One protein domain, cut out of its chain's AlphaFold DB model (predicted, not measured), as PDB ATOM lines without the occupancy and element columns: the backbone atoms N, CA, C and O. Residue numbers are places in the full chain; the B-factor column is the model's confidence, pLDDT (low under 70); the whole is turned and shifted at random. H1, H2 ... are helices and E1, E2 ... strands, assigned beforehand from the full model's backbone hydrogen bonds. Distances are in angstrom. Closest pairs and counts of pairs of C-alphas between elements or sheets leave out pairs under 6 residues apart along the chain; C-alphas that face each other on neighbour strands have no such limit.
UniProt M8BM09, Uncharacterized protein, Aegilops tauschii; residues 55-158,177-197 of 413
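What this domain is: This is residues 55 to 158 and 177 to 197 of the 413 residues of an uncharacterized protein of Aegilops tauschii (UniProt M8BM09). What shape does the model make? A twisted four-stranded sheet, E3 E4 E5 E6, forms the middle, with the hairpin E1 E2 crossed over part of one face and the smaller hairpin E7 E8 packed on E3 at the other; three short helices gather near one end, and E9 lies out beyond E8. What is it built of? The printed part has 125 residues, with E1 E2 H1 H2 H3 E3 E4 E5 E6 E7 E8 E9 along the chain; the class is mixed, helices and strands, with 62 residues, under half, in named elements. How large is it? It is compact, with a radius of gyration of the C-alphas of 14.5 A and spans of 41 by 41 by 30 A.

Where its parts are: Where do the first elements lie? E1 is residues 60 to 64, from C-alpha 60 at (146.452, 104.611, 21.060), and E2 is 71 to 76, 15.0 A long. The helices are H1, 77 to 81, H2, 86 to 91, and H3, 94 to 97. Where are the other strands? E3 is residues 100 to 107, 20.6 A long, E4 113 to 119, 19.0 A, E5 124 to 129, 17.4 A, and E6 136 to 138. E7 is 149 to 151, E8 154 to 158, and E9 194 to 197, ending with C-alpha 197 at (147.513, 106.117, 57.299).

How they stand to each other: How do the two larger sheets stand? In the antiparallel hairpin E1 and E2, N 74 and O 61 are 2.8 A apart. With E3 E4 E5 E6 it makes a sandwich, two sheets face to face, the strands at 65 degrees; the closest C-alphas of E2 and E5 are those of Leu 74 and Thr 129, 6.6 A. What of the helices? H1 and H3 only graze the sheet E3 E4 E5 E6, H3 only just on it with 5 pairs of C-alphas within 10 A, and H2 is not on it. O i to N i+4 pairs within hydrogen-bond range are 0 of 1 in H1 and 0 of 2 in H2, against 2 of 2 and 2 of 3 for O i to N i+3; H3 is too short for an i+4 pair. How are the other strands joined? E3 E4 E5 E6 is a meander, each strand the antiparallel neighbour of the one before, with N 101 and O 118 at 2.7 A, N 117 and O 126 at 2.8 A, and N 127 and O 136 at 2.8 A. In the antiparallel hairpin E7 and E8, N 149 and O 156 are 2.8 A apart; the closest C-alphas of E3 and E7 are those of Ala 104 and Ser 150, 5.5 A. E9 pairs with no named strand but is near E8.

The domain as a whole: Is anything missing? Residues 159 to 176 are not printed, and C-alphas 158 and 177 are 26.5 A apart across this cut. Are any links long? Of the links that are printed whole, none is long. Where is confidence low? The pLDDT is under 70 at residue 83, residues 143 to 145 and residues 177 to 189.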
ATOM      1  N   ARG A  55     151.173 104.758  20.677       92.06
ATOM      2  CA  ARG A  55     151.338 104.731  19.217       92.06
ATOM      3  C   ARG A  55     151.470 106.157  18.657       92.06
ATOM      4  O   ARG A  55     150.775 107.065  19.106       92.06
ATOM      5  N   ASP A  56     152.386 106.381  17.719       87.44
ATOM      6  CA  ASP A  56     152.701 107.705  17.162       87.44
ATOM      7  C   ASP A  56     151.603 108.217  16.216       87.44
ATOM      8  O   ASP A  56     151.414 109.426  16.093       87.44
ATOM      9  N   GLU A  57     150.927 107.317  15.499       88.94
ATOM     10  CA  GLU A  57     150.009 107.669  14.412       88.94
ATOM     11  C   GLU A  57     148.676 108.228  14.931       88.94
ATOM     12  O   GLU A  57     148.232 109.283  14.484       88.94
ATOM     13  N   ASP A  58     148.064 107.540  15.896       92.06
ATOM     14  CA  ASP A  58     146.712 107.804  16.406       92.06
ATOM     15  C   ASP A  58     146.652 107.970  17.931       92.06
ATOM     16  O   ASP A  58     145.584 108.209  18.490       92.06
ATOM     17  N   THR A  59     147.792 107.906  18.623       94.00
ATOM     18  CA  THR A  59     147.925 108.065  20.081       94.00
ATOM     19  C   THR A  59     147.336 106.944  20.942       94.00
ATOM     20  O   THR A  59     147.319 107.107  22.167       94.00
ATOM     21  N   VAL A  60     146.918 105.817  20.343       96.75
ATOM     22  CA  VAL A  60     146.452 104.611  21.060       96.75
ATOM     23  C   VAL A  60     147.451 104.198  22.132       96.75
ATOM     24  O   VAL A  60     148.662 104.138  21.893       96.75
ATOM     25  N   ILE A  61     146.928 103.940  23.328       97.19
ATOM     26  CA  ILE A  61     147.707 103.408  24.437       97.19
ATOM     27  C   ILE A  61     147.738 101.888  24.329       97.19
ATOM     28  O   ILE A  61     146.722 101.260  24.071       97.19
ATOM     29  N   ARG A  62     148.911 101.295  24.535       96.31
ATOM     30  CA  ARG A  62     149.127  99.850  24.456       96.31
ATOM     31  C   ARG A  62     149.882  99.372  25.681       96.31
ATOM     32  O   ARG A  62     150.968  99.880  25.959       96.31
ATOM     33  N   LEU A  63     149.353  98.366  26.363       96.06
ATOM     34  CA  LEU A  63     150.150  97.547  27.270       96.06
ATOM     35  C   LEU A  63     150.806  96.437  26.438       96.06
ATOM     36  O   LEU A  63     150.151  95.807  25.610       96.06
ATOM     37  N   LEU A  64     152.111  96.242  26.622       94.00
ATOM     38  CA  LEU A  64     152.910  95.221  25.940       94.00
ATOM     39  C   LEU A  64     153.672  94.398  26.978       94.00
ATOM     40  O   LEU A  64     154.494  94.959  27.708       94.00
ATOM     41  N   HIS A  65     153.476  93.080  26.989       92.25
ATOM     42  CA  HIS A  65     154.364  92.163  27.699       92.25
ATOM     43  C   HIS A  65     155.604  91.890  26.818       92.25
ATOM     44  O   HIS A  65     155.499  91.228  25.780       92.25
ATOM     45  N   PRO A  66     156.802  92.399  27.171       89.19
ATOM     46  CA  PRO A  66     157.923  92.463  26.235       89.19
ATOM     47  C   PRO A  66     158.505  91.097  25.846       89.19
ATOM     48  O   PRO A  66     159.150  91.022  24.807       89.19
ATOM     49  N   PHE A  67     158.311  90.034  26.635       88.00
ATOM     50  CA  PHE A  67     158.930  88.721  26.375       88.00
ATOM     51  C   PHE A  67     158.015  87.707  25.679       88.00
ATOM     52  O   PHE A  67     158.517  86.818  25.000       88.00
ATOM     53  N   THR A  68     156.696  87.841  25.829       90.88
ATOM     54  CA  THR A  68     155.695  86.987  25.157       90.88
ATOM     55  C   THR A  68     155.201  87.634  23.867       90.88
ATOM     56  O   THR A  68     154.873  86.938  22.914       90.88
ATOM     57  N   GLY A  69     155.202  88.971  23.813       90.00
ATOM     58  CA  GLY A  69     154.633  89.742  22.714       90.00
ATOM     59  C   GLY A  69     153.143  90.041  22.879       90.00
ATOM     60  O   GLY A  69     152.576  90.659  21.981       90.00
ATOM     61  N   ASP A  70     152.530  89.654  24.006       93.00
ATOM     62  CA  ASP A  70     151.118  89.933  24.278       93.00
ATOM     63  C   ASP A  70     150.866  91.439  24.307       93.00
ATOM     64  O   ASP A  70     151.616  92.207  24.923       93.00
ATOM     65  N   ILE A  71     149.796  91.854  23.633       94.75
ATOM     66  CA  ILE A  71     149.380  93.247  23.526       94.75
ATOM     67  C   ILE A  71     147.917  93.394  23.903       94.75
ATOM     68  O   ILE A  71     147.086  92.550  23.575       94.75
ATOM     69  N   VAL A  72     147.600  94.525  24.518       96.00
ATOM     70  CA  VAL A  72     146.228  94.992  24.662       96.00
ATOM     71  C   VAL A  72     146.188  96.497  24.410       96.00
ATOM     72  O   VAL A  72     147.005  97.251  24.947       96.00
ATOM     73  N   ASP A  73     145.274  96.910  23.531       97.44
ATOM     74  CA  ASP A  73     145.059  98.308  23.164       97.44
ATOM     75  C   ASP A  73     143.958  98.918  24.045       97.44
ATOM     76  O   ASP A  73     142.945  98.293  24.352       97.44
ATOM     77  N   LEU A  74     144.193 100.159  24.446       97.38
ATOM     78  CA  LEU A  74     143.327 101.042  25.217       97.38
ATOM     79  C   LEU A  74     143.040 102.296  24.368       97.38
ATOM     80  O   LEU A  74     143.742 102.537  23.377       97.38
ATOM     81  N   PRO A  75     142.061 103.138  24.742       96.62
ATOM     82  CA  PRO A  75     141.705 104.325  23.969       96.62
ATOM     83  C   PRO A  75     142.890 105.239  23.595       96.62
ATOM     84  O   PRO A  75     143.908 105.286  24.302       96.62
ATOM     85  N   PRO A  76     142.774 106.029  22.513       95.94
ATOM     86  CA  PRO A  76     143.733 107.079  22.182       95.94
ATOM     87  C   PRO A  76     143.948 108.062  23.337       95.94
ATOM     88  O   PRO A  76     142.995 108.657  23.831       95.94
ATOM     89  N   LEU A  77     145.197 108.328  23.733       93.12
ATOM     90  CA  LEU A  77     145.482 109.332  24.773       93.12
ATOM     91  C   LEU A  77     144.994 110.739  24.371       93.12
ATOM     92  O   LEU A  77     144.749 111.581  25.232       93.12
ATOM     93  N   ALA A  78     144.831 110.992  23.066       91.50
ATOM     94  CA  ALA A  78     144.243 112.219  22.540       91.50
ATOM     95  C   ALA A  78     142.802 112.472  23.008       91.50
ATOM     96  O   ALA A  78     142.395 113.630  22.999       91.50
ATOM     97  N   THR A  79     142.036 111.465  23.454       91.62
ATOM     98  CA  THR A  79     140.652 111.706  23.907       91.62
ATOM     99  C   THR A  79     140.586 112.593  25.151       91.62
ATOM    100  O   THR A  79     139.613 113.315  25.317       91.62
ATOM    101  N   LEU A  80     141.648 112.638  25.972       88.19
ATOM    102  CA  LEU A  80     141.776 113.594  27.085       88.19
ATOM    103  C   LEU A  80     141.837 115.067  26.630       88.19
ATOM    104  O   LEU A  80     141.780 115.964  27.468       88.19
ATOM    105  N   LEU A  81     142.002 115.324  25.327       85.62
ATOM    106  CA  LEU A  81     142.024 116.661  24.726       85.62
ATOM    107  C   LEU A  81     140.691 117.042  24.066       85.62
ATOM    108  O   LEU A  81     140.464 118.225  23.798       85.62
ATOM    109  N   THR A  82     139.825 116.067  23.783       81.94
ATOM    110  CA  THR A  82     138.544 116.276  23.102       81.94
ATOM    111  C   THR A  82     137.620 117.121  23.974       81.94
ATOM    112  O   THR A  82     137.399 116.795  25.132       81.94
ATOM    113  N   GLY A  83     137.083 118.219  23.435       69.81
ATOM    114  CA  GLY A  83     136.187 119.118  24.176       69.81
ATOM    115  C   GLY A  83     136.880 120.116  25.117       69.81
ATOM    116  O   GLY A  83     136.200 120.928  25.741       69.81
ATOM    117  N   LEU A  84     138.218 120.128  25.207       76.62
ATOM    118  CA  LEU A  84     138.936 121.158  25.963       76.62
ATOM    119  C   LEU A  84     138.917 122.518  25.251       76.62
ATOM    120  O   LEU A  84     139.226 122.632  24.066       76.62
ATOM    121  N   THR A  85     138.668 123.581  26.016       76.12
ATOM    122  CA  THR A  85     138.870 124.964  25.556       76.12
ATOM    123  C   THR A  85     140.356 125.246  25.260       76.12
ATOM    124  O   THR A  85     141.235 124.609  25.850       76.12
ATOM    125  N   PRO A  86     140.694 126.260  24.435       74.75
ATOM    126  CA  PRO A  86     142.090 126.605  24.130       74.75
ATOM    127  C   PRO A  86     142.959 126.923  25.360       74.75
ATOM    128  O   PRO A  86     144.172 126.705  25.342       74.75
ATOM    129  N   ILE A  87     142.352 127.421  26.443       73.19
ATOM    130  CA  ILE A  87     143.033 127.678  27.721       73.19
ATOM    131  C   ILE A  87     143.372 126.351  28.411       73.19
ATOM    132  O   ILE A  87     144.515 126.143  28.823       73.19
ATOM    133  N   GLN A  88     142.418 125.418  28.474       72.06
ATOM    134  CA  GLN A  88     142.649 124.090  29.041       72.06
ATOM    135  C   GLN A  88     143.650 123.277  28.205       72.06
ATOM    136  O   GLN A  88     144.521 122.631  28.780       72.06
ATOM    137  N   MET A  89     143.624 123.363  26.869       73.50
ATOM    138  CA  MET A  89     144.597 122.671  26.006       73.50
ATOM    139  C   MET A  89     146.060 123.034  26.313       73.50
ATOM    140  O   MET A  89     146.937 122.180  26.191       73.50
ATOM    141  N   LYS A  90     146.347 124.265  26.770       74.25
ATOM    142  CA  LYS A  90     147.697 124.633  27.244       74.25
ATOM    143  C   LYS A  90     148.095 123.851  28.501       74.25
ATOM    144  O   LYS A  90     149.228 123.381  28.592       74.25
ATOM    145  N   MET A  91     147.164 123.676  29.440       74.19
ATOM    146  CA  MET A  91     147.371 122.894  30.665       74.19
ATOM    147  C   MET A  91     147.531 121.394  30.363       74.19
ATOM    148  O   MET A  91     148.398 120.739  30.933       74.19
ATOM    149  N   PHE A  92     146.772 120.871  29.398       79.81
ATOM    150  CA  PHE A  92     146.809 119.474  28.948       79.81
ATOM    151  C   PHE A  92     147.800 119.216  27.794       79.81
ATOM    152  O   PHE A  92     147.625 118.287  27.012       79.81
ATOM    153  N   SER A  93     148.868 120.013  27.665       82.88
ATOM    154  CA  SER A  93     149.852 119.825  26.586       82.88
ATOM    155  C   SER A  93     150.402 118.387  26.513       82.88
ATOM    156  O   SER A  93     150.519 117.684  27.517       82.88
ATOM    157  N   TRP A  94     150.848 117.950  25.336       83.56
ATOM    158  CA  TRP A  94     151.413 116.606  25.157       83.56
ATOM    159  C   TRP A  94     152.596 116.275  26.088       83.56
ATOM    160  O   TRP A  94     152.767 115.124  26.487       83.56
ATOM    161  N   ASN A  95     153.392 117.276  26.478       79.50
ATOM    162  CA  ASN A  95     154.449 117.143  27.489       79.50
ATOM    163  C   ASN A  95     153.880 116.785  28.874       79.50
ATOM    164  O   ASN A  95     154.505 116.051  29.636       79.50
ATOM    165  N   VAL A  96     152.697 117.301  29.209       81.38
ATOM    166  CA  VAL A  96     151.973 117.001  30.447       81.38
ATOM    167  C   VAL A  96     151.391 115.589  30.396       81.38
ATOM    168  O   VAL A  96     151.733 114.785  31.262       81.38
ATOM    169  N   LEU A  97     150.627 115.250  29.350       85.81
ATOM    170  CA  LEU A  97     149.996 113.929  29.206       85.81
ATOM    171  C   LEU A  97     150.998 112.764  29.149       85.81
ATOM    172  O   LEU A  97     150.740 111.706  29.711       85.81
ATOM    173  N   ARG A  98     152.165 112.947  28.514       86.62
ATOM    174  CA  ARG A  98     153.203 111.901  28.430       86.62
ATOM    175  C   ARG A  98     154.106 111.803  29.662       86.62
ATOM    176  O   ARG A  98     154.950 110.913  29.710       86.62
ATOM    177  N   THR A  99     153.984 112.702  30.645       84.81
ATOM    178  CA  THR A  99     154.748 112.571  31.899       84.81
ATOM    179  C   THR A  99     153.962 111.691  32.869       84.81
ATOM    180  O   THR A  99     153.247 112.190  33.738       84.81
ATOM    181  N   VAL A 100     154.080 110.373  32.702       88.88
ATOM    182  CA  VAL A 100     153.412 109.393  33.566       88.88
ATOM    183  C   VAL A 100     154.168 109.224  34.891       88.88
ATOM    184  O   VAL A 100     155.397 109.126  34.949       88.88
ATOM    185  N   GLY A 101     153.399 109.266  35.977       89.19
ATOM    186  CA  GLY A 101     153.815 109.081  37.363       89.19
ATOM    187  C   GLY A 101     153.798 107.608  37.778       89.19
ATOM    188  O   GLY A 101     154.756 107.107  38.360       89.19
ATOM    189  N   ALA A 102     152.724 106.911  37.446       92.38
ATOM    190  CA  ALA A 102     152.598 105.476  37.631       92.38
ATOM    191  C   ALA A 102     151.516 104.949  36.695       92.38
ATOM    192  O   ALA A 102     150.625 105.700  36.281       92.38
ATOM    193  N   THR A 103     151.569 103.652  36.435       94.06
ATOM    194  CA  THR A 103     150.556 102.909  35.694       94.06
ATOM    195  C   THR A 103     150.110 101.746  36.559       94.06
ATOM    196  O   THR A 103     150.955 101.015  37.059       94.06
ATOM    197  N   ALA A 104     148.809 101.569  36.740       94.06
ATOM    198  CA  ALA A 104     148.223 100.420  37.425       94.06
ATOM    199  C   ALA A 104     147.159  99.814  36.510       94.06
ATOM    200  O   ALA A 104     146.502 100.547  35.773       94.06
ATOM    201  N   PHE A 105     146.995  98.496  36.523       93.31
ATOM    202  CA  PHE A 105     145.958  97.837  35.738       93.31
ATOM    203  C   PHE A 105     145.477  96.561  36.428       93.31
ATOM    204  O   PHE A 105     146.190  95.977  37.242       93.31
ATOM    205  N   THR A 106     144.271  96.127  36.078       92.31
ATOM    206  CA  THR A 106     143.731  94.805  36.411       92.31
ATOM    207  C   THR A 106     143.092  94.182  35.179       92.31
ATOM    208  O   THR A 106     142.752  94.875  34.218       92.31
ATOM    209  N   VAL A 107     142.932  92.861  35.215       91.62
ATOM    210  CA  VAL A 107     142.215  92.080  34.204       91.62
ATOM    211  C   VAL A 107     141.059  91.381  34.914       91.62
ATOM    212  O   VAL A 107     141.286  90.697  35.913       91.62
ATOM    213  N   SER A 108     139.828  91.585  34.453       90.81
ATOM    214  CA  SER A 108     138.651  90.885  34.978       90.81
ATOM    215  C   SER A 108     138.504  89.483  34.374       90.81
ATOM    216  O   SER A 108     139.192  89.115  33.423       90.81
ATOM    217  N   ALA A 109     137.612  88.666  34.944       90.00
ATOM    218  CA  ALA A 109     137.427  87.264  34.546       90.00
ATOM    219  C   ALA A 109     136.920  87.074  33.097       90.00
ATOM    220  O   ALA A 109     137.085  86.000  32.528       90.00
ATOM    221  N   ASP A 110     136.327  88.111  32.505       89.56
ATOM    222  CA  ASP A 110     135.908  88.200  31.101       89.56
ATOM    223  C   ASP A 110     137.013  88.733  30.161       89.56
ATOM    224  O   ASP A 110     136.793  88.873  28.960       89.56
ATOM    225  N   GLY A 111     138.209  89.019  30.688       90.38
ATOM    226  CA  GLY A 111     139.364  89.494  29.925       90.38
ATOM    227  C   GLY A 111     139.404  91.005  29.674       90.38
ATOM    228  O   GLY A 111     140.333  91.472  29.013       90.38
ATOM    229  N   VAL A 112     138.449  91.786  30.196       92.69
ATOM    230  CA  VAL A 112     138.496  93.253  30.093       92.69
ATOM    231  C   VAL A 112     139.655  93.786  30.938       92.69
ATOM    232  O   VAL A 112     139.785  93.477  32.124       92.69
ATOM    233  N   VAL A 113     140.520  94.599  30.325       93.62
ATOM    234  CA  VAL A 113     141.637  95.236  31.034       93.62
ATOM    235  C   VAL A 113     141.229  96.647  31.425       93.62
ATOM    236  O   VAL A 113     140.922  97.468  30.561       93.62
ATOM    237  N   THR A 114     141.259  96.939  32.723       92.75
ATOM    238  CA  THR A 114     141.037  98.285  33.264       92.75
ATOM    239  C   THR A 114     142.385  98.869  33.646       92.75
ATOM    240  O   THR A 114     143.089  98.310  34.484       92.75
ATOM    241  N   ALA A 115     142.752  99.995  33.041       94.19
ATOM    242  CA  ALA A 115     144.021 100.670  33.266       94.19
ATOM    243  C   ALA A 115     143.828 102.056  33.889       94.19
ATOM    244  O   ALA A 115     142.867 102.772  33.609       94.19
ATOM    245  N   MET A 116     144.803 102.450  34.700       93.50
ATOM    246  CA  MET A 116     144.917 103.737  35.366       93.50
ATOM    247  C   MET A 116     146.308 104.315  35.110       93.50
ATOM    248  O   MET A 116     147.316 103.627  35.264       93.50
ATOM    249  N   ILE A 117     146.363 105.595  34.755       94.12
ATOM    250  CA  ILE A 117     147.581 106.357  34.489       94.12
ATOM    251  C   ILE A 117     147.587 107.583  35.407       94.12
ATOM    252  O   ILE A 117     146.749 108.478  35.286       94.12
ATOM    253  N   GLY A 118     148.560 107.656  36.312       92.56
ATOM    254  CA  GLY A 118     148.798 108.835  37.137       92.56
ATOM    255  C   GLY A 118     149.528 109.900  36.324       92.56
ATOM    256  O   GLY A 118     150.704 109.741  36.007       92.56
ATOM    257  N   LEU A 119     148.867 111.005  35.987       90.69
ATOM    258  CA  LEU A 119     149.439 112.095  35.194       90.69
ATOM    259  C   LEU A 119     150.253 113.020  36.110       90.69
ATOM    260  O   LEU A 119     149.710 113.855  36.837       90.69
ATOM    261  N   PHE A 120     151.581 112.863  36.094       86.75
ATOM    262  CA  PHE A 120     152.498 113.475  37.067       86.75
ATOM    263  C   PHE A 120     152.386 115.004  37.124       86.75
ATOM    264  O   PHE A 120     152.362 115.593  38.197       86.75
ATOM    265  N   LYS A 121     152.269 115.665  35.969       84.38
ATOM    266  CA  LYS A 121     152.206 117.135  35.900       84.38
ATOM    267  C   LYS A 121     150.819 117.729  36.178       84.38
ATOM    268  O   LYS A 121     150.722 118.944  36.298       84.38
ATOM    269  N   LEU A 122     149.769 116.907  36.278       85.06
ATOM    270  CA  LEU A 122     148.406 117.363  36.596       85.06
ATOM    271  C   LEU A 122     147.986 117.082  38.042       85.06
ATOM    272  O   LEU A 122     146.976 117.630  38.476       85.06
ATOM    273  N   GLY A 123     148.693 116.209  38.769       88.25
ATOM    274  CA  GLY A 123     148.210 115.725  40.067       88.25
ATOM    275  C   GLY A 123     146.910 114.920  39.951       88.25
ATOM    276  O   GLY A 123     146.099 114.937  40.871       88.25
ATOM    277  N   ARG A 124     146.653 114.299  38.794       89.12
ATOM    278  CA  ARG A 124     145.380 113.638  38.455       89.12
ATOM    279  C   ARG A 124     145.601 112.228  37.947       89.12
ATOM    280  O   ARG A 124     146.686 111.882  37.486       89.12
ATOM    281  N   VAL A 125     144.532 111.450  37.986       91.50
ATOM    282  CA  VAL A 125     144.465 110.102  37.431       91.50
ATOM    283  C   VAL A 125     143.586 110.112  36.187       91.50
ATOM    284  O   VAL A 125     142.520 110.718  36.197       91.50
ATOM    285  N   ALA A 126     144.025 109.431  35.133       92.12
ATOM    286  CA  ALA A 126     143.177 109.035  34.016       92.12
ATOM    287  C   ALA A 126     142.948 107.519  34.052       92.12
ATOM    288  O   ALA A 126     143.872 106.776  34.380       92.12
ATOM    289  N   CYS A 127     141.759 107.047  33.693       91.94
ATOM    290  CA  CYS A 127     141.452 105.623  33.569       91.94
ATOM    291  C   CYS A 127     140.702 105.303  32.271       91.94
ATOM    292  O   CYS A 127     139.998 106.157  31.726       91.94
ATOM    293  N   ALA A 128     140.833 104.064  31.811       92.62
ATOM    294  CA  ALA A 128     140.059 103.512  30.706       92.62
ATOM    295  C   ALA A 128     139.984 101.983  30.814       92.62
ATOM    296  O   ALA A 128     140.896 101.353  31.354       92.62
ATOM    297  N   THR A 129     138.931 101.395  30.256       93.50
ATOM    298  CA  THR A 129     138.871  99.957  29.949       93.50
ATOM    299  C   THR A 129     139.202  99.691  28.478       93.50
ATOM    300  O   THR A 129     139.179 100.604  27.653       93.50
ATOM    301  N   THR A 130     139.446  98.431  28.117       94.38
ATOM    302  CA  THR A 130     139.530  97.977  26.711       94.38
ATOM    303  C   THR A 130     138.219  98.094  25.935       94.38
ATOM    304  O   THR A 130     138.228  97.987  24.712       94.38
ATOM    305  N   MET A 131     137.098  98.293  26.631       92.56
ATOM    306  CA  MET A 131     135.770  98.483  26.040       92.56
ATOM    307  C   MET A 131     135.395  99.965  25.896       92.56
ATOM    308  O   MET A 131     134.441 100.295  25.189       92.56
ATOM    309  N   ASP A 132     136.132 100.865  26.553       90.56
ATOM    310  CA  ASP A 132     135.903 102.306  26.469       90.56
ATOM    311  C   ASP A 132     136.338 102.833  25.088       90.56
ATOM    312  O   ASP A 132     137.215 102.279  24.430       90.56
ATOM    313  N   GLN A 133     135.765 103.960  24.658       90.50
ATOM    314  CA  GLN A 133     136.237 104.711  23.479       90.50
ATOM    315  C   GLN A 133     137.106 105.919  23.857       90.50
ATOM    316  O   GLN A 133     137.758 106.510  22.999       90.50
ATOM    317  N   GLN A 134     137.126 106.297  25.140       89.88
ATOM    318  CA  GLN A 134     137.842 107.464  25.647       89.88
ATOM    319  C   GLN A 134     138.364 107.259  27.069       89.88
ATOM    320  O   GLN A 134     137.720 106.624  27.901       89.88
ATOM    321  N   TRP A 135     139.521 107.855  27.352       91.38
ATOM    322  CA  TRP A 135     140.026 108.047  28.710       91.38
ATOM    323  C   TRP A 135     139.155 109.016  29.507       91.38
ATOM    324  O   TRP A 135     138.750 110.063  29.002       91.38
ATOM    325  N   ARG A 136     138.963 108.689  30.783       86.88
ATOM    326  CA  ARG A 136     138.211 109.459  31.776       86.88
ATOM    327  C   ARG A 136     139.166 109.995  32.837       86.88
ATOM    328  O   ARG A 136     140.055 109.268  33.271       86.88
ATOM    329  N   LEU A 137     139.024 111.256  33.243       87.00
ATOM    330  CA  LEU A 137     139.925 111.921  34.193       87.00
ATOM    331  C   LEU A 137     139.260 112.100  35.564       87.00
ATOM    332  O   LEU A 137     138.079 112.429  35.643       87.00
ATOM    333  N   SER A 138     140.027 111.961  36.647       86.88
ATOM    334  CA  SER A 138     139.560 112.231  38.010       86.88
ATOM    335  C   SER A 138     139.030 113.663  38.152       86.88
ATOM    336  O   SER A 138     139.699 114.620  37.751       86.88
ATOM    337  N   THR A 139     137.860 113.833  38.776       81.69
ATOM    338  CA  THR A 139     137.335 115.140  39.226       81.69
ATOM    339  C   THR A 139     138.236 115.779  40.285       81.69
ATOM    340  O   THR A 139     138.513 116.981  40.225       81.69
ATOM    341  N   TRP A 140     138.768 114.972  41.203       84.75
ATOM    342  CA  TRP A 140     139.760 115.369  42.201       84.75
ATOM    343  C   TRP A 140     141.174 115.511  41.610       84.75
ATOM    344  O   TRP A 140     141.496 114.959  40.555       84.75
ATOM    345  N   SER A 141     142.034 116.249  42.316       85.50
ATOM    346  CA  SER A 141     143.477 116.339  42.056       85.50
ATOM    347  C   SER A 141     144.258 116.484  43.354       85.50
ATOM    348  O   SER A 141     143.828 117.221  44.238       85.50
ATOM    349  N   ILE A 142     145.426 115.856  43.423       81.12
ATOM    350  CA  ILE A 142     146.376 115.973  44.528       81.12
ATOM    351  C   ILE A 142     147.467 116.961  44.107       81.12
ATOM    352  O   ILE A 142     148.327 116.659  43.277       81.12
ATOM    353  N   SER A 143     147.405 118.170  44.660       68.62
ATOM    354  CA  SER A 143     148.493 119.145  44.591       68.62
ATOM    355  C   SER A 143     149.576 118.803  45.622       68.62
ATOM    356  O   SER A 143     149.314 118.096  46.587       68.62
ATOM    357  N   ASN A 144     150.791 119.324  45.415       64.62
ATOM    358  CA  ASN A 144     151.955 119.208  46.309       64.62
ATOM    359  C   ASN A 144     152.397 117.770  46.661       64.62
ATOM    360  O   ASN A 144     151.772 117.052  47.430       64.62
ATOM    361  N   GLY A 145     153.565 117.364  46.152       64.62
ATOM    362  CA  GLY A 145     154.184 116.082  46.521       64.62
ATOM    363  C   GLY A 145     153.657 114.851  45.775       64.62
ATOM    364  O   GLY A 145     154.178 113.766  46.011       64.62
ATOM    365  N   TRP A 146     152.711 115.017  44.840       83.88
ATOM    366  CA  TRP A 146     152.203 113.959  43.957       83.88
ATOM    367  C   TRP A 146     153.341 113.163  43.301       83.88
ATOM    368  O   TRP A 146     154.025 113.628  42.387       83.88
ATOM    369  N   ARG A 147     153.537 111.941  43.799       86.81
ATOM    370  CA  ARG A 147     154.499 110.944  43.324       86.81
ATOM    371  C   ARG A 147     153.825 109.580  43.455       86.81
ATOM    372  O   ARG A 147     154.077 108.885  44.438       86.81
ATOM    373  N   PRO A 148     152.925 109.221  42.525       91.19
ATOM    374  CA  PRO A 148     152.223 107.958  42.629       91.19
ATOM    375  C   PRO A 148     153.210 106.797  42.449       91.19
ATOM    376  O   PRO A 148     154.108 106.854  41.604       91.19
ATOM    377  N   LEU A 149     153.019 105.758  43.253       93.69
ATOM    378  CA  LEU A 149     153.597 104.426  43.116       93.69
ATOM    379  C   LEU A 149     152.473 103.490  42.665       93.69
ATOM    380  O   LEU A 149     151.375 103.563  43.213       93.69
ATOM    381  N   SER A 150     152.736 102.618  41.695       92.81
ATOM    382  CA  SER A 150     151.853 101.479  41.426       92.81
ATOM    383  C   SER A 150     152.313 100.287  42.250       92.81
ATOM    384  O   SER A 150     153.517 100.081  42.387       92.81
ATOM    385  N   PHE A 151     151.368  99.536  42.802       92.75
ATOM    386  CA  PHE A 151     151.637  98.303  43.529       92.75
ATOM    387  C   PHE A 151     150.390  97.413  43.484       92.75
ATOM    388  O   PHE A 151     149.302  97.863  43.847       92.75
ATOM    389  N   GLN A 152     150.541  96.166  43.023       89.19
ATOM    390  CA  GLN A 152     149.474  95.150  42.980       89.19
ATOM    391  C   GLN A 152     148.153  95.652  42.354       89.19
ATOM    392  O   GLN A 152     147.071  95.503  42.923       89.19
ATOM    393  N   GLY A 153     148.236  96.306  41.190       88.88
ATOM    394  CA  GLY A 153     147.068  96.836  40.472       88.88
ATOM    395  C   GLY A 153     146.405  98.072  41.105       88.88
ATOM    396  O   GLY A 153     145.388  98.542  40.596       88.88
ATOM    397  N   LYS A 154     146.968  98.638  42.178       91.50
ATOM    398  CA  LYS A 154     146.506  99.881  42.822       91.50
ATOM    399  C   LYS A 154     147.538 100.994  42.670       91.50
ATOM    400  O   LYS A 154     148.693 100.738  42.338       91.50
ATOM    401  N   MET A 155     147.138 102.235  42.950       93.19
ATOM    402  CA  MET A 155     148.079 103.344  43.124       93.19
ATOM    403  C   MET A 155     148.114 103.832  44.567       93.19
ATOM    404  O   MET A 155     147.097 103.886  45.252       93.19
ATOM    405  N   TYR A 156     149.295 104.254  44.998       94.06
ATOM    406  CA  TYR A 156     149.552 104.844  46.303       94.06
ATOM    407  C   TYR A 156     150.231 106.192  46.116       94.06
ATOM    408  O   TYR A 156     151.066 106.352  45.228       94.06
ATOM    409  N   THR A 157     149.896 107.175  46.943       92.31
ATOM    410  CA  THR A 157     150.539 108.492  46.906       92.31
ATOM    411  C   THR A 157     150.634 109.094  48.294       92.31
ATOM    412  O   THR A 157     149.899 108.743  49.215       92.31
ATOM    413  N   LEU A 158     151.548 110.046  48.410       89.19
ATOM    414  CA  LEU A 158     151.752 110.858  49.592       89.19
ATOM    415  C   LEU A 158     151.133 112.237  49.396       89.19
ATOM    416  O   LEU A 158     151.065 112.741  48.272       89.19
ATOM    417  N   PRO A 177     133.582  98.203  37.346       50.19
ATOM    418  CA  PRO A 177     132.725  98.185  36.169       50.19
ATOM    419  C   PRO A 177     131.287  98.567  36.558       50.19
ATOM    420  O   PRO A 177     130.661  97.873  37.357       50.19
ATOM    421  N   GLY A 178     130.735  99.629  35.958       49.66
ATOM    422  CA  GLY A 178     129.280  99.856  35.946       49.66
ATOM    423  C   GLY A 178     128.740 101.222  36.379       49.66
ATOM    424  O   GLY A 178     127.520 101.385  36.370       49.66
ATOM    425  N   GLU A 179     129.567 102.217  36.711       48.25
ATOM    426  CA  GLU A 179     129.053 103.575  36.964       48.25
ATOM    427  C   GLU A 179     128.610 104.244  35.649       48.25
ATOM    428  O   GLU A 179     129.422 104.631  34.805       48.25
ATOM    429  N   LYS A 180     127.285 104.337  35.457       45.59
ATOM    430  CA  LYS A 180     126.654 105.103  34.376       45.59
ATOM    431  C   LYS A 180     126.727 106.590  34.705       45.59
ATOM    432  O   LYS A 180     125.869 107.099  35.422       45.59
ATOM    433  N   GLU A 181     127.704 107.275  34.130       49.34
ATOM    434  CA  GLU A 181     127.841 108.726  34.240       49.34
ATOM    435  C   GLU A 181     127.861 109.417  32.873       49.34
ATOM    436  O   GLU A 181     128.024 108.785  31.829       49.34
ATOM    437  N   ASP A 182     127.625 110.725  32.908       46.41
ATOM    438  CA  ASP A 182     127.323 111.571  31.758       46.41
ATOM    439  C   ASP A 182     128.492 111.640  30.753       46.41
ATOM    440  O   ASP A 182     129.584 112.117  31.072       46.41
ATOM    441  N   PHE A 183     128.268 111.149  29.528       48.69
ATOM    442  CA  PHE A 183     129.320 110.935  28.519       48.69
ATOM    443  C   PHE A 183     129.917 112.233  27.941       48.69
ATOM    444  O   PHE A 183     130.976 112.185  27.311       48.69
ATOM    445  N   ASP A 184     129.283 113.383  28.193       48.47
ATOM    446  CA  ASP A 184     129.673 114.707  27.686       48.47
ATOM    447  C   ASP A 184     130.798 115.393  28.496       48.47
ATOM    448  O   ASP A 184     131.167 116.539  28.215       48.47
ATOM    449  N   ARG A 185     131.376 114.735  29.516       57.91
ATOM    450  CA  ARG A 185     132.431 115.320  30.366       57.91
ATOM    451  C   ARG A 185     133.688 114.455  30.463       57.91
ATOM    452  O   ARG A 185     133.656 113.306  30.875       57.91
ATOM    453  N   ILE A 186     134.839 115.088  30.205       63.16
ATOM    454  CA  ILE A 186     136.193 114.515  30.389       63.16
ATOM    455  C   ILE A 186     136.461 114.148  31.862       63.16
ATOM    456  O   ILE A 186     137.271 113.271  32.159       63.16
ATOM    457  N   LEU A 187     135.812 114.860  32.791       67.94
ATOM    458  CA  LEU A 187     135.877 114.600  34.226       67.94
ATOM    459  C   LEU A 187     134.783 113.603  34.617       67.94
ATOM    460  O   LEU A 187     133.605 113.928  34.486       67.94
ATOM    461  N   CYS A 188     135.176 112.458  35.170       65.38
ATOM    462  CA  CYS A 188     134.264 111.464  35.740       65.38
ATOM    463  C   CYS A 188     134.482 111.347  37.250       65.38
ATOM    464  O   CYS A 188     135.577 111.644  37.754       65.38
ATOM    465  N   TYR A 189     133.463 110.902  37.986       64.50
ATOM    466  CA  TYR A 189     133.546 110.721  39.431       64.50
ATOM    467  C   TYR A 189     134.312 109.438  39.769       64.50
ATOM    468  O   TYR A 189     133.767 108.454  40.246       64.50
ATOM    469  N   LEU A 190     135.628 109.459  39.552       70.94
ATOM    470  CA  LEU A 190     136.494 108.390  40.042       70.94
ATOM    471  C   LEU A 190     136.504 108.397  41.578       70.94
ATOM    472  O   LEU A 190     136.591 109.491  42.155       70.94
ATOM    473  N   PRO A 191     136.498 107.218  42.236       73.12
ATOM    474  CA  PRO A 191     136.579 107.110  43.686       73.12
ATOM    475  C   PRO A 191     137.651 108.034  44.265       73.12
ATOM    476  O   PRO A 191     138.777 108.111  43.760       73.12
ATOM    477  N   ALA A 192     137.282 108.787  45.301       79.69
ATOM    478  CA  ALA A 192     138.211 109.695  45.956       79.69
ATOM    479  C   ALA A 192     139.370 108.901  46.595       79.69
ATOM    480  O   ALA A 192     139.147 107.782  47.067       79.69
ATOM    481  N   PRO A 193     140.595 109.455  46.652       89.19
ATOM    482  CA  PRO A 193     141.726 108.787  47.285       89.19
ATOM    483  C   PRO A 193     141.393 108.449  48.742       89.19
ATOM    484  O   PRO A 193     141.061 109.330  49.538       89.19
ATOM    485  N   LYS A 194     141.490 107.170  49.105       92.81
ATOM    486  CA  LYS A 194     141.215 106.683  50.457       92.81
ATOM    487  C   LYS A 194     142.438 106.916  51.335       92.81
ATOM    488  O   LYS A 194     143.503 106.369  51.055       92.81
ATOM    489  N   LEU A 195     142.289 107.696  52.405       93.12
ATOM    490  CA  LEU A 195     143.316 107.801  53.441       93.12
ATOM    491  C   LEU A 195     143.480 106.430  54.111       93.12
ATOM    492  O   LEU A 195     142.491 105.847  54.556       93.12
ATOM    493  N   ILE A 196     144.709 105.912  54.153       95.12
ATOM    494  CA  ILE A 196     145.025 104.613  54.772       95.12
ATOM    495  C   ILE A 196     145.951 104.726  55.985       95.12
ATOM    496  O   ILE A 196     145.949 103.818  56.807       95.12
ATOM    497  N   ALA A 197     146.710 105.820  56.115       92.19
ATOM    498  CA  ALA A 197     147.513 106.117  57.299       92.19
ATOM    499  C   ALA A 197     147.896 107.605  57.386       92.19
ATOM    500  O   ALA A 197     147.976 108.293  56.360       92.19
TER     501      ALA A 197